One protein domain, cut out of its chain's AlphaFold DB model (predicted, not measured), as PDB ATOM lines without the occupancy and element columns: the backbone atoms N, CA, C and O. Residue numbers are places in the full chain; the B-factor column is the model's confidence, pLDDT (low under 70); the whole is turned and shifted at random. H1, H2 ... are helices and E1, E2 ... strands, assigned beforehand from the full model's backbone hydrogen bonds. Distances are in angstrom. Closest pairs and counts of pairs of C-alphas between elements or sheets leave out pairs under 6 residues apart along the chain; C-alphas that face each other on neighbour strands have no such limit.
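Overview. This is residues 15 to 87 of the 95 residues of an uncharacterized protein of Phenylobacterium zucineum (UniProt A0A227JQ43). Helix H2 sits in the middle, with H1 side by side with it on one side, H3 on the opposite side and H4 slanting past it on a third. A small two-strand sheet, E1 with E2, lies at the end of H2, and residues 52 to 63 form a loop that makes one end of the longest axis, with H1 at the other. The printed part has 73 residues, with four named helices and two named strands in the order E1, H1, H2, E2, H3, H4; the sheet is antiparallel and the class is mostly helix. The whole is compact, with a radius of gyration of the C-alphas of 12.7 A, yet elongated, spanning 39 by 23 by 20 A.

Arrangement. Begin at E1, residues 15 to 17, and look across to its antiparallel neighbour E2, residues 47 to 51, at 153 degrees. There N 16 and O 49 are 2.8 A apart and N 48 and O 16 are 2.9 A apart, both within hydrogen-bond range. Go on to H1, residues 22 to 33, and H2, residues 39 to 46: they are close but not clearly touching, at a shallow tilt of 7 degrees, opposite ways, and their closest C-alphas, of Ile 28 and Val 42, are 7.2 A apart. H3, residues 64 to 71, is close to H2 but not clearly touching, with Arg 40 and Leu 71 the closest C-alphas at 6.6 A. H4, residues 76 to 87, touches H2 at a steep tilt of 43 degrees, the same way; the closest C-alphas, of Asp 39 and Gly 77, are 5.4 A apart. H1 and H4 are apart, and so are H1 and H3. In H1, H2, H3 and H4 every O i to N i+4 pair is within hydrogen-bond range.

Along the chain. Find C-alpha 15 at (-7.812, 29.570, 29.865), where E1 begins; it runs to residue 17. From C-alpha 22 at (-18.327, 24.500, 45.877), H1 runs 16.6 A to residue 33. H2 covers 10.6 A from residue 39 to 46, and E2 follows directly, 11.9 A from residue 47 to 51. H3 covers 10.5 A from residue 64 to 71. H4 runs 16.6 A from residue 76 to C-alpha 87 at (-6.758, 26.801, 39.842).

Size, cuts and confidence. Look for the two C-alphas farthest apart, those of Ser 23 and Gly 57, at 40.2 A. The printed part has no cut. The link from E2 to H3, 12 residues, is long; in it residues 54 to 55 pair with residues 58 to 59, antiparallel. The mean pLDDT of the printed part is 89.6, and no printed residue is under 70.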
ATOM      1  N   ALA A  15      -6.402  29.941  29.771       90.94
ATOM      2  CA  ALA A  15      -7.812  29.570  29.865       90.94
ATOM      3  C   ALA A  15      -8.533  30.424  30.915       90.94
ATOM      4  O   ALA A  15      -8.037  30.608  32.027       90.94
ATOM      5  N   GLU A  16      -9.737  30.886  30.589       92.19
ATOM      6  CA  GLU A  16     -10.628  31.582  31.512       92.19
ATOM      7  C   GLU A  16     -11.718  30.613  31.985       92.19
ATOM      8  O   GLU A  16     -12.483  30.064  31.187       92.19
ATOM      9  N   PHE A  17     -11.788  30.397  33.301       93.06
ATOM     10  CA  PHE A  17     -12.760  29.499  33.922       93.06
ATOM     11  C   PHE A  17     -13.852  30.280  34.640       93.06
ATOM     12  O   PHE A  17     -13.581  31.266  35.331       93.06
ATOM     13  N   LYS A  18     -15.098  29.812  34.539       92.00
ATOM     14  CA  LYS A  18     -16.192  30.392  35.316       92.00
ATOM     15  C   LYS A  18     -16.035  30.050  36.794       92.00
ATOM     16  O   LYS A  18     -15.665  28.936  37.167       92.00
ATOM     17  N   ARG A  19     -16.385  31.005  37.656       89.94
ATOM     18  CA  ARG A  19     -16.467  30.765  39.097       89.94
ATOM     19  C   ARG A  19     -17.702  29.917  39.394       89.94
ATOM     20  O   ARG A  19     -18.824  30.356  39.161       89.94
ATOM     21  N   LEU A  20     -17.485  28.720  39.924       91.00
ATOM     22  CA  LEU A  20     -18.539  27.798  40.341       91.00
ATOM     23  C   LEU A  20     -18.688  27.785  41.870       91.00
ATOM     24  O   LEU A  20     -17.691  27.963  42.575       91.00
ATOM     25  N   PRO A  21     -19.903  27.567  42.406       93.06
ATOM     26  CA  PRO A  21     -20.072  27.256  43.819       93.06
ATOM     27  C   PRO A  21     -19.434  25.897  44.150       93.06
ATOM     28  O   PRO A  21     -19.402  25.000  43.307       93.06
ATOM     29  N   GLN A  22     -18.970  25.733  45.395       88.31
ATOM     30  CA  GLN A  22     -18.327  24.500  45.877       88.31
ATOM     31  C   GLN A  22     -19.190  23.254  45.628       88.31
ATOM     32  O   GLN A  22     -18.668  22.245  45.169       88.31
ATOM     33  N   SER A  23     -20.507  23.347  45.844       94.69
ATOM     34  CA  SER A  23     -21.443  22.242  45.593       94.69
ATOM     35  C   SER A  23     -21.412  21.771  44.137       94.69
ATOM     36  O   SER A  23     -21.356  20.575  43.879       94.69
ATOM     37  N   ARG A  24     -21.350  22.701  43.173       93.88
ATOM     38  CA  ARG A  24     -21.303  22.340  41.752       93.88
ATOM     39  C   ARG A  24     -19.962  21.732  41.358       93.88
ATOM     40  O   ARG A  24     -19.918  20.827  40.533       93.88
ATOM     41  N   ILE A  25     -18.870  22.202  41.960       91.88
ATOM     42  CA  ILE A  25     -17.547  21.589  41.788       91.88
ATOM     43  C   ILE A  25     -17.583  20.136  42.279       91.88
ATOM     44  O   ILE A  25     -17.091  19.248  41.589       91.88
ATOM     45  N   GLU A  26     -18.190  19.881  43.437       92.12
ATOM     46  CA  GLU A  26     -18.336  18.530  43.992       92.12
ATOM     47  C   GLU A  26     -19.182  17.625  43.091       92.12
ATOM     48  O   GLU A  26     -18.778  16.491  42.834       92.12
ATOM     49  N   GLU A  27     -20.293  18.130  42.547       94.44
ATOM     50  CA  GLU A  27     -21.112  17.413  41.561       94.44
ATOM     51  C   GLU A  27     -20.311  17.032  40.308       94.44
ATOM     52  O   GLU A  27     -20.353  15.880  39.881       94.44
ATOM     53  N   ILE A  28     -19.545  17.973  39.742       92.69
ATOM     54  CA  ILE A  28     -18.697  17.719  38.567       92.69
ATOM     55  C   ILE A  28     -17.652  16.645  38.890       92.69
ATOM     56  O   ILE A  28     -17.474  15.700  38.127       92.69
ATOM     57  N   MET A  29     -16.985  16.744  40.042       89.38
ATOM     58  CA  MET A  29     -15.970  15.773  40.457       89.38
ATOM     59  C   MET A  29     -16.553  14.374  40.669       89.38
ATOM     60  O   MET A  29     -15.947  13.385  40.255       89.38
ATOM     61  N   GLN A  30     -17.738  14.281  41.276       92.69
ATOM     62  CA  GLN A  30     -18.471  13.023  41.412       92.69
ATOM     63  C   GLN A  30     -18.845  12.445  40.045       92.69
ATOM     64  O   GLN A  30     -18.692  11.244  39.835       92.69
ATOM     65  N   ALA A  31     -19.286  13.285  39.106       91.19
ATOM     66  CA  ALA A  31     -19.673  12.855  37.771       91.19
ATOM     67  C   ALA A  31     -18.481  12.342  36.942       91.19
ATOM     68  O   ALA A  31     -18.600  11.336  36.242       91.19
ATOM     69  N   VAL A  32     -17.306  12.965  37.085       88.44
ATOM     70  CA  VAL A  32     -16.054  12.486  36.474       88.44
ATOM     71  C   VAL A  32     -15.647  11.126  37.050       88.44
ATOM     72  O   VAL A  32     -15.371  10.197  36.296       88.44
ATOM     73  N   VAL A  33     -15.663  10.961  38.381       88.62
ATOM     74  CA  VAL A  33     -15.343   9.673  39.033       88.62
ATOM     75  C   VAL A  33     -16.357   8.589  38.659       88.62
ATOM     76  O   VAL A  33     -15.980   7.449  38.396       88.62
ATOM     77  N   GLY A  34     -17.638   8.949  38.593       91.31
ATOM     78  CA  GLY A  34     -18.726   8.071  38.174       91.31
ATOM     79  C   GLY A  34     -18.756   7.780  36.672       91.31
ATOM     80  O   GLY A  34     -19.610   7.011  36.241       91.31
ATOM     81  N   SER A  35     -17.855   8.376  35.878       88.94
ATOM     82  CA  SER A  35     -17.851   8.291  34.409       88.94
ATOM     83  C   SER A  35     -19.197   8.679  33.772       88.94
ATOM     84  O   SER A  35     -19.548   8.189  32.701       88.94
ATOM     85  N   THR A  36     -19.970   9.545  34.435       91.12
ATOM     86  CA  THR A  36     -21.259  10.056  33.940       91.12
ATOM     87  C   THR A  36     -21.112  11.357  33.157       91.12
ATOM     88  O   THR A  36     -22.061  11.787  32.508       91.12
ATOM     89  N   MET A  37     -19.931  11.973  33.204       89.88
ATOM     90  CA  MET A  37     -19.592  13.202  32.497       89.88
ATOM     91  C   MET A  37     -18.246  13.012  31.803       89.88
ATOM     92  O   MET A  37     -17.279  12.572  32.428       89.88
ATOM     93  N   SER A  38     -18.190  13.300  30.503       90.94
ATOM     94  CA  SER A  38     -16.950  13.205  29.735       90.94
ATOM     95  C   SER A  38     -16.053  14.417  29.981       90.94
ATOM     96  O   SER A  38     -16.521  15.478  30.402       90.94
ATOM     97  N   ASP A  39     -14.766  14.308  29.638       89.19
ATOM     98  CA  ASP A  39     -13.847  15.450  29.702       89.19
ATOM     99  C   ASP A  39     -14.373  16.654  28.901       89.19
ATOM    100  O   ASP A  39     -14.220  17.808  29.304       89.19
ATOM    101  N   ARG A  40     -15.033  16.379  27.769       91.25
ATOM    102  CA  ARG A  40     -15.650  17.400  26.922       91.25
ATOM    103  C   ARG A  40     -16.745  18.143  27.671       91.25
ATOM    104  O   ARG A  40     -16.718  19.369  27.689       91.25
ATOM    105  N   ASP A  41     -17.656  17.420  28.313       93.75
ATOM    106  CA  ASP A  41     -18.751  18.023  29.076       93.75
ATOM    107  C   ASP A  41     -18.202  18.929  30.181       93.75
ATOM    108  O   ASP A  41     -18.702  20.035  30.391       93.75
ATOM    109  N   VAL A  42     -17.137  18.493  30.869       93.88
ATOM    110  CA  VAL A  42     -16.516  19.289  31.937       93.88
ATOM    111  C   VAL A  42     -15.940  20.576  31.370       93.88
ATOM    112  O   VAL A  42     -16.222  21.645  31.904       93.88
ATOM    113  N   VAL A  43     -15.170  20.512  30.278       94.00
ATOM    114  CA  VAL A  43     -14.579  21.713  29.666       94.00
ATOM    115  C   VAL A  43     -15.655  22.663  29.146       94.00
ATOM    116  O   VAL A  43     -15.554  23.868  29.378       94.00
ATOM    117  N   VAL A  44     -16.695  22.135  28.497       93.88
ATOM    118  CA  VAL A  44     -17.859  22.912  28.045       93.88
ATOM    119  C   VAL A  44     -18.494  23.651  29.214       93.88
ATOM    120  O   VAL A  44     -18.868  24.816  29.083       93.88
ATOM    121  N   GLU A  45     -18.595  22.989  30.364       94.00
ATOM    122  CA  GLU A  45     -19.178  23.592  31.541       94.00
ATOM    123  C   GLU A  45     -18.261  24.646  32.172       94.00
ATOM    124  O   GLU A  45     -18.744  25.725  32.505       94.00
ATOM    125  N   VAL A  46     -16.977  24.364  32.389       93.81
ATOM    126  CA  VAL A  46     -16.118  25.201  33.248       93.81
ATOM    127  C   VAL A  46     -15.404  26.328  32.505       93.81
ATOM    128  O   VAL A  46     -15.042  27.322  33.135       93.81
ATOM    129  N   MET A  47     -15.193  26.202  31.195       93.62
ATOM    130  CA  MET A  47     -14.386  27.130  30.403       93.62
ATOM    131  C   MET A  47     -15.253  28.146  29.656       93.62
ATOM    132  O   MET A  47     -16.164  27.776  28.922       93.62
ATOM    133  N   VAL A  48     -14.945  29.435  29.823       94.44
ATOM    134  CA  VAL A  48     -15.722  30.551  29.245       94.44
ATOM    135  C   VAL A  48     -14.924  31.443  28.301       94.44
ATOM    136  O   VAL A  48     -15.502  32.335  27.686       94.44
ATOM    137  N   GLY A  49     -13.617  31.215  28.180       92.88
ATOM    138  CA  GLY A  49     -12.731  32.004  27.334       92.88
ATOM    139  C   GLY A  49     -11.333  31.407  27.246       92.88
ATOM    140  O   GLY A  49     -10.950  30.570  28.067       92.88
ATOM    141  N   TRP A  50     -10.553  31.865  26.272       92.75
ATOM    142  CA  TRP A  50      -9.097  31.734  26.284       92.75
ATOM    143  C   TRP A  50      -8.423  32.919  25.603       92.75
ATOM    144  O   TRP A  50      -9.059  33.677  24.866       92.75
ATOM    145  N   LYS A  51      -7.101  33.007  25.764       88.12
ATOM    146  CA  LYS A  51      -6.212  33.868  24.977       88.12
ATOM    147  C   LYS A  51      -4.936  33.123  24.601       88.12
ATOM    148  O   LYS A  51      -4.501  32.228  25.322       88.12
ATOM    149  N   GLY A  52      -4.331  33.499  23.475       83.81
ATOM    150  CA  GLY A  52      -3.042  32.945  23.047       83.81
ATOM    151  C   GLY A  52      -3.110  31.557  22.402       83.81
ATOM    152  O   GLY A  52      -2.076  30.909  22.255       83.81
ATOM    153  N   VAL A  53      -4.296  31.089  21.998       84.06
ATOM    154  CA  VAL A  53      -4.410  29.920  21.115       84.06
ATOM    155  C   VAL A  53      -4.121  30.369  19.685       84.06
ATOM    156  O   VAL A  53      -4.733  31.315  19.196       84.06
ATOM    157  N   ALA A  54      -3.207  29.680  19.008       80.69
ATOM    158  CA  ALA A  54      -2.918  29.907  17.599       80.69
ATOM    159  C   ALA A  54      -2.879  28.579  16.842       80.69
ATOM    160  O   ALA A  54      -2.330  27.596  17.343       80.69
ATOM    161  N   ASP A  55      -3.421  28.583  15.629       74.88
ATOM    162  CA  ASP A  55      -3.344  27.484  14.672       74.88
ATOM    163  C   ASP A  55      -2.598  27.967  13.424       74.88
ATOM    164  O   ASP A  55      -2.946  28.996  12.843       74.88
ATOM    165  N   ALA A  56      -1.509  27.283  13.059       75.06
ATOM    166  CA  ALA A  56      -0.661  27.629  11.909       75.06
ATOM    167  C   ALA A  56      -0.252  29.124  11.820       75.06
ATOM    168  O   ALA A  56      -0.106  29.681  10.734       75.06
ATOM    169  N   GLY A  57      -0.068  29.788  12.968       73.19
ATOM    170  CA  GLY A  57       0.300  31.211  13.046       73.19
ATOM    171  C   GLY A  57      -0.877  32.192  12.994       73.19
ATOM    172  O   GLY A  57      -0.655  33.398  13.081       73.19
ATOM    173  N   THR A  58      -2.112  31.700  12.906       78.88
ATOM    174  CA  THR A  58      -3.334  32.507  13.006       78.88
ATOM    175  C   THR A  58      -3.916  32.387  14.408       78.88
ATOM    176  O   THR A  58      -4.085  31.281  14.921       78.88
ATOM    177  N   GLU A  59      -4.227  33.518  15.041       83.88
ATOM    178  CA  GLU A  59      -4.892  33.518  16.346       83.88
ATOM    179  C   GLU A  59      -6.285  32.890  16.234       83.88
ATOM    180  O   GLU A  59      -7.126  33.321  15.441       83.88
ATOM    181  N   LEU A  60      -6.531  31.869  17.052       85.19
ATOM    182  CA  LEU A  60      -7.831  31.236  17.164       85.19
ATOM    183  C   LEU A  60      -8.597  31.923  18.293       85.19
ATOM    184  O   LEU A  60      -8.397  31.632  19.474       85.19
ATOM    185  N   LEU A  61      -9.482  32.850  17.934       88.19
ATOM    186  CA  LEU A  61     -10.335  33.532  18.906       88.19
ATOM    187  C   LEU A  61     -11.237  32.536  19.641       88.19
ATOM    188  O   LEU A  61     -11.625  31.500  19.095       88.19
ATOM    189  N   TRP A  62     -11.594  32.859  20.882       88.88
ATOM    190  CA  TRP A  62     -12.548  32.047  21.622       88.88
ATOM    191  C   TRP A  62     -13.904  32.012  20.909       88.88
ATOM    192  O   TRP A  62     -14.503  33.044  20.607       88.88
ATOM    193  N   SER A  63     -14.389  30.800  20.664       91.25
ATOM    194  CA  SER A  63     -15.771  30.499  20.307       91.25
ATOM    195  C   SER A  63     -16.072  29.062  20.723       91.25
ATOM    196  O   SER A  63     -15.152  28.254  20.863       91.25
ATOM    197  N   GLU A  64     -17.346  28.721  20.897       90.06
ATOM    198  CA  GLU A  64     -17.748  27.348  21.228       90.06
ATOM    199  C   GLU A  64     -17.274  26.362  20.153       90.06
ATOM    200  O   GLU A  64     -16.656  25.354  20.476       90.06
ATOM    201  N   ASN A  65     -17.424  26.720  18.873       90.81
ATOM    202  CA  ASN A  65     -16.958  25.900  17.756       90.81
ATOM    203  C   ASN A  65     -15.438  25.669  17.788       90.81
ATOM    204  O   ASN A  65     -14.961  24.552  17.569       90.81
ATOM    205  N   ASN A  66     -14.666  26.714  18.094       90.31
ATOM    206  CA  ASN A  66     -13.222  26.576  18.219       90.31
ATOM    207  C   ASN A  66     -12.871  25.708  19.427       90.31
ATOM    208  O   ASN A  66     -11.985  24.869  19.305       90.31
ATOM    209  N   ARG A  67     -13.566  25.859  20.568       92.38
ATOM    210  CA  ARG A  67     -13.357  25.029  21.771       92.38
ATOM    211  C   ARG A  67     -13.560  23.564  21.444       92.38
ATOM    212  O   ARG A  67     -12.691  22.754  21.745       92.38
ATOM    213  N   ASP A  68     -14.679  23.250  20.803       91.00
ATOM    214  CA  ASP A  68     -14.996  21.895  20.378       91.00
ATOM    215  C   ASP A  68     -13.930  21.342  19.420       91.00
ATOM    216  O   ASP A  68     -13.485  20.217  19.607       91.00
ATOM    217  N   THR A  69     -13.408  22.160  18.500       89.50
ATOM    218  CA  THR A  69     -12.305  21.763  17.604       89.50
ATOM    219  C   THR A  69     -11.029  21.386  18.366       89.50
ATOM    220  O   THR A  69     -10.399  20.382  18.043       89.50
ATOM    221  N   ILE A  70     -10.631  22.146  19.396       87.56
ATOM    222  CA  ILE A  70      -9.418  21.804  20.166       87.56
ATOM    223  C   ILE A  70      -9.636  20.594  21.075       87.56
ATOM    224  O   ILE A  70      -8.684  19.881  21.387       87.56
ATOM    225  N   LEU A  71     -10.875  20.352  21.506       90.62
ATOM    226  CA  LEU A  71     -11.224  19.184  22.314       90.62
ATOM    227  C   LEU A  71     -11.151  17.866  21.531       90.62
ATOM    228  O   LEU A  71     -11.007  16.820  22.159       90.62
ATOM    229  N   GLU A  72     -11.158  17.909  20.196       90.06
ATOM    230  CA  GLU A  72     -10.871  16.743  19.345       90.06
ATOM    231  C   GLU A  72      -9.387  16.329  19.398       90.06
ATOM    232  O   GLU A  72      -9.034  15.202  19.042       90.06
ATOM    233  N   ILE A  73      -8.489  17.210  19.861       86.88
ATOM    234  CA  ILE A  73      -7.075  16.871  20.029       86.88
ATOM    235  C   ILE A  73      -6.925  15.978  21.273       86.88
ATOM    236  O   ILE A  73      -7.287  16.395  22.382       86.88
ATOM    237  N   PRO A  74      -6.328  14.774  21.142       86.75
ATOM    238  CA  PRO A  74      -6.160  13.863  22.264       86.75
ATOM    239  C   PRO A  74      -5.491  14.537  23.464       86.75
ATOM    240  O   PRO A  74      -4.484  15.231  23.322       86.75
ATOM    241  N   LEU A  75      -6.035  14.283  24.658       87.06
ATOM    242  CA  LEU A  75      -5.526  14.758  25.953       87.06
ATOM    243  C   LEU A  75      -5.624  16.275  26.205       87.06
ATOM    244  O   LEU A  75      -5.268  16.720  27.302       87.06
ATOM    245  N   VAL A  76      -6.140  17.080  25.266       89.12
ATOM    246  CA  VAL A  76      -6.368  18.517  25.509       89.12
ATOM    247  C   VAL A  76      -7.429  18.727  26.588       89.12
ATOM    248  O   VAL A  76      -7.168  19.457  27.542       89.12
ATOM    249  N   GLY A  77      -8.564  18.024  26.510       90.62
ATOM    250  CA  GLY A  77      -9.621  18.092  27.530       90.62
ATOM    251  C   GLY A  77      -9.100  17.789  28.939       90.62
ATOM    252  O   GLY A  77      -9.207  18.620  29.840       90.62
ATOM    253  N   ALA A  78      -8.406  16.660  29.099       90.25
ATOM    254  CA  ALA A  78      -7.772  16.276  30.360       90.25
ATOM    255  C   ALA A  78      -6.753  17.321  30.867       90.25
ATOM    256  O   ALA A  78      -6.662  17.579  32.070       90.25
ATOM    257  N   SER A  79      -5.997  17.958  29.966       90.25
ATOM    258  CA  SER A  79      -5.033  19.006  30.330       90.25
ATOM    259  C   SER A  79      -5.723  20.276  30.836       90.25
ATOM    260  O   SER A  79      -5.271  20.861  31.823       90.25
ATOM    261  N   ILE A  80      -6.839  20.667  30.212       91.69
ATOM    262  CA  ILE A  80      -7.667  21.802  30.644       91.69
ATOM    263  C   ILE A  80      -8.284  21.515  32.014       91.69
ATOM    264  O   ILE A  80      -8.174  22.346  32.914       91.69
ATOM    265  N   ILE A  81      -8.858  20.326  32.219       91.62
ATOM    266  CA  ILE A  81      -9.444  19.921  33.508       91.62
ATOM    267  C   ILE A  81      -8.384  19.935  34.608       91.62
ATOM    268  O   ILE A  81      -8.615  20.463  35.694       91.62
ATOM    269  N   LYS A  82      -7.179  19.427  34.327       90.31
ATOM    270  CA  LYS A  82      -6.059  19.481  35.274       90.31
ATOM    271  C   LYS A  82      -5.671  20.920  35.628       90.31
ATOM    272  O   LYS A  82      -5.391  21.203  36.795       90.31
ATOM    273  N   ALA A  83      -5.646  21.824  34.647       90.69
ATOM    274  CA  ALA A  83      -5.378  23.243  34.879       90.69
ATOM    275  C   ALA A  83      -6.485  23.903  35.719       90.69
ATOM    276  O   ALA A  83      -6.179  24.620  36.673       90.69
ATOM    277  N   TRP A  84      -7.752  23.592  35.434       91.44
ATOM    278  CA  TRP A  84      -8.901  24.037  36.220       91.44
ATOM    279  C   TRP A  84      -8.811  23.550  37.670       91.44
ATOM    280  O   TRP A  84      -8.834  24.365  38.589       91.44
ATOM    281  N   MET A  85      -8.570  22.259  37.896       88.88
ATOM    282  CA  MET A  85      -8.389  21.682  39.235       88.88
ATOM    283  C   MET A  85      -7.252  22.345  40.016       88.88
ATOM    284  O   MET A  85      -7.402  22.659  41.197       88.88
ATOM    285  N   LYS A  86      -6.129  22.628  39.347       88.25
ATOM    286  CA  LYS A  86      -5.013  23.369  39.947       88.25
ATOM    287  C   LYS A  86      -5.407  24.803  40.324       88.25
ATOM    288  O   LYS A  86      -4.950  25.309  41.348       88.25
ATOM    289  N   SER A  87      -6.250  25.458  39.525       84.81
ATOM    290  CA  SER A  87      -6.758  26.801  39.842       84.81
ATOM    291  C   SER A  87      -7.645  26.807  41.094       84.81
ATOM    292  O   SER A  87      -7.579  27.746  41.887       84.81
TER     293      SER A  87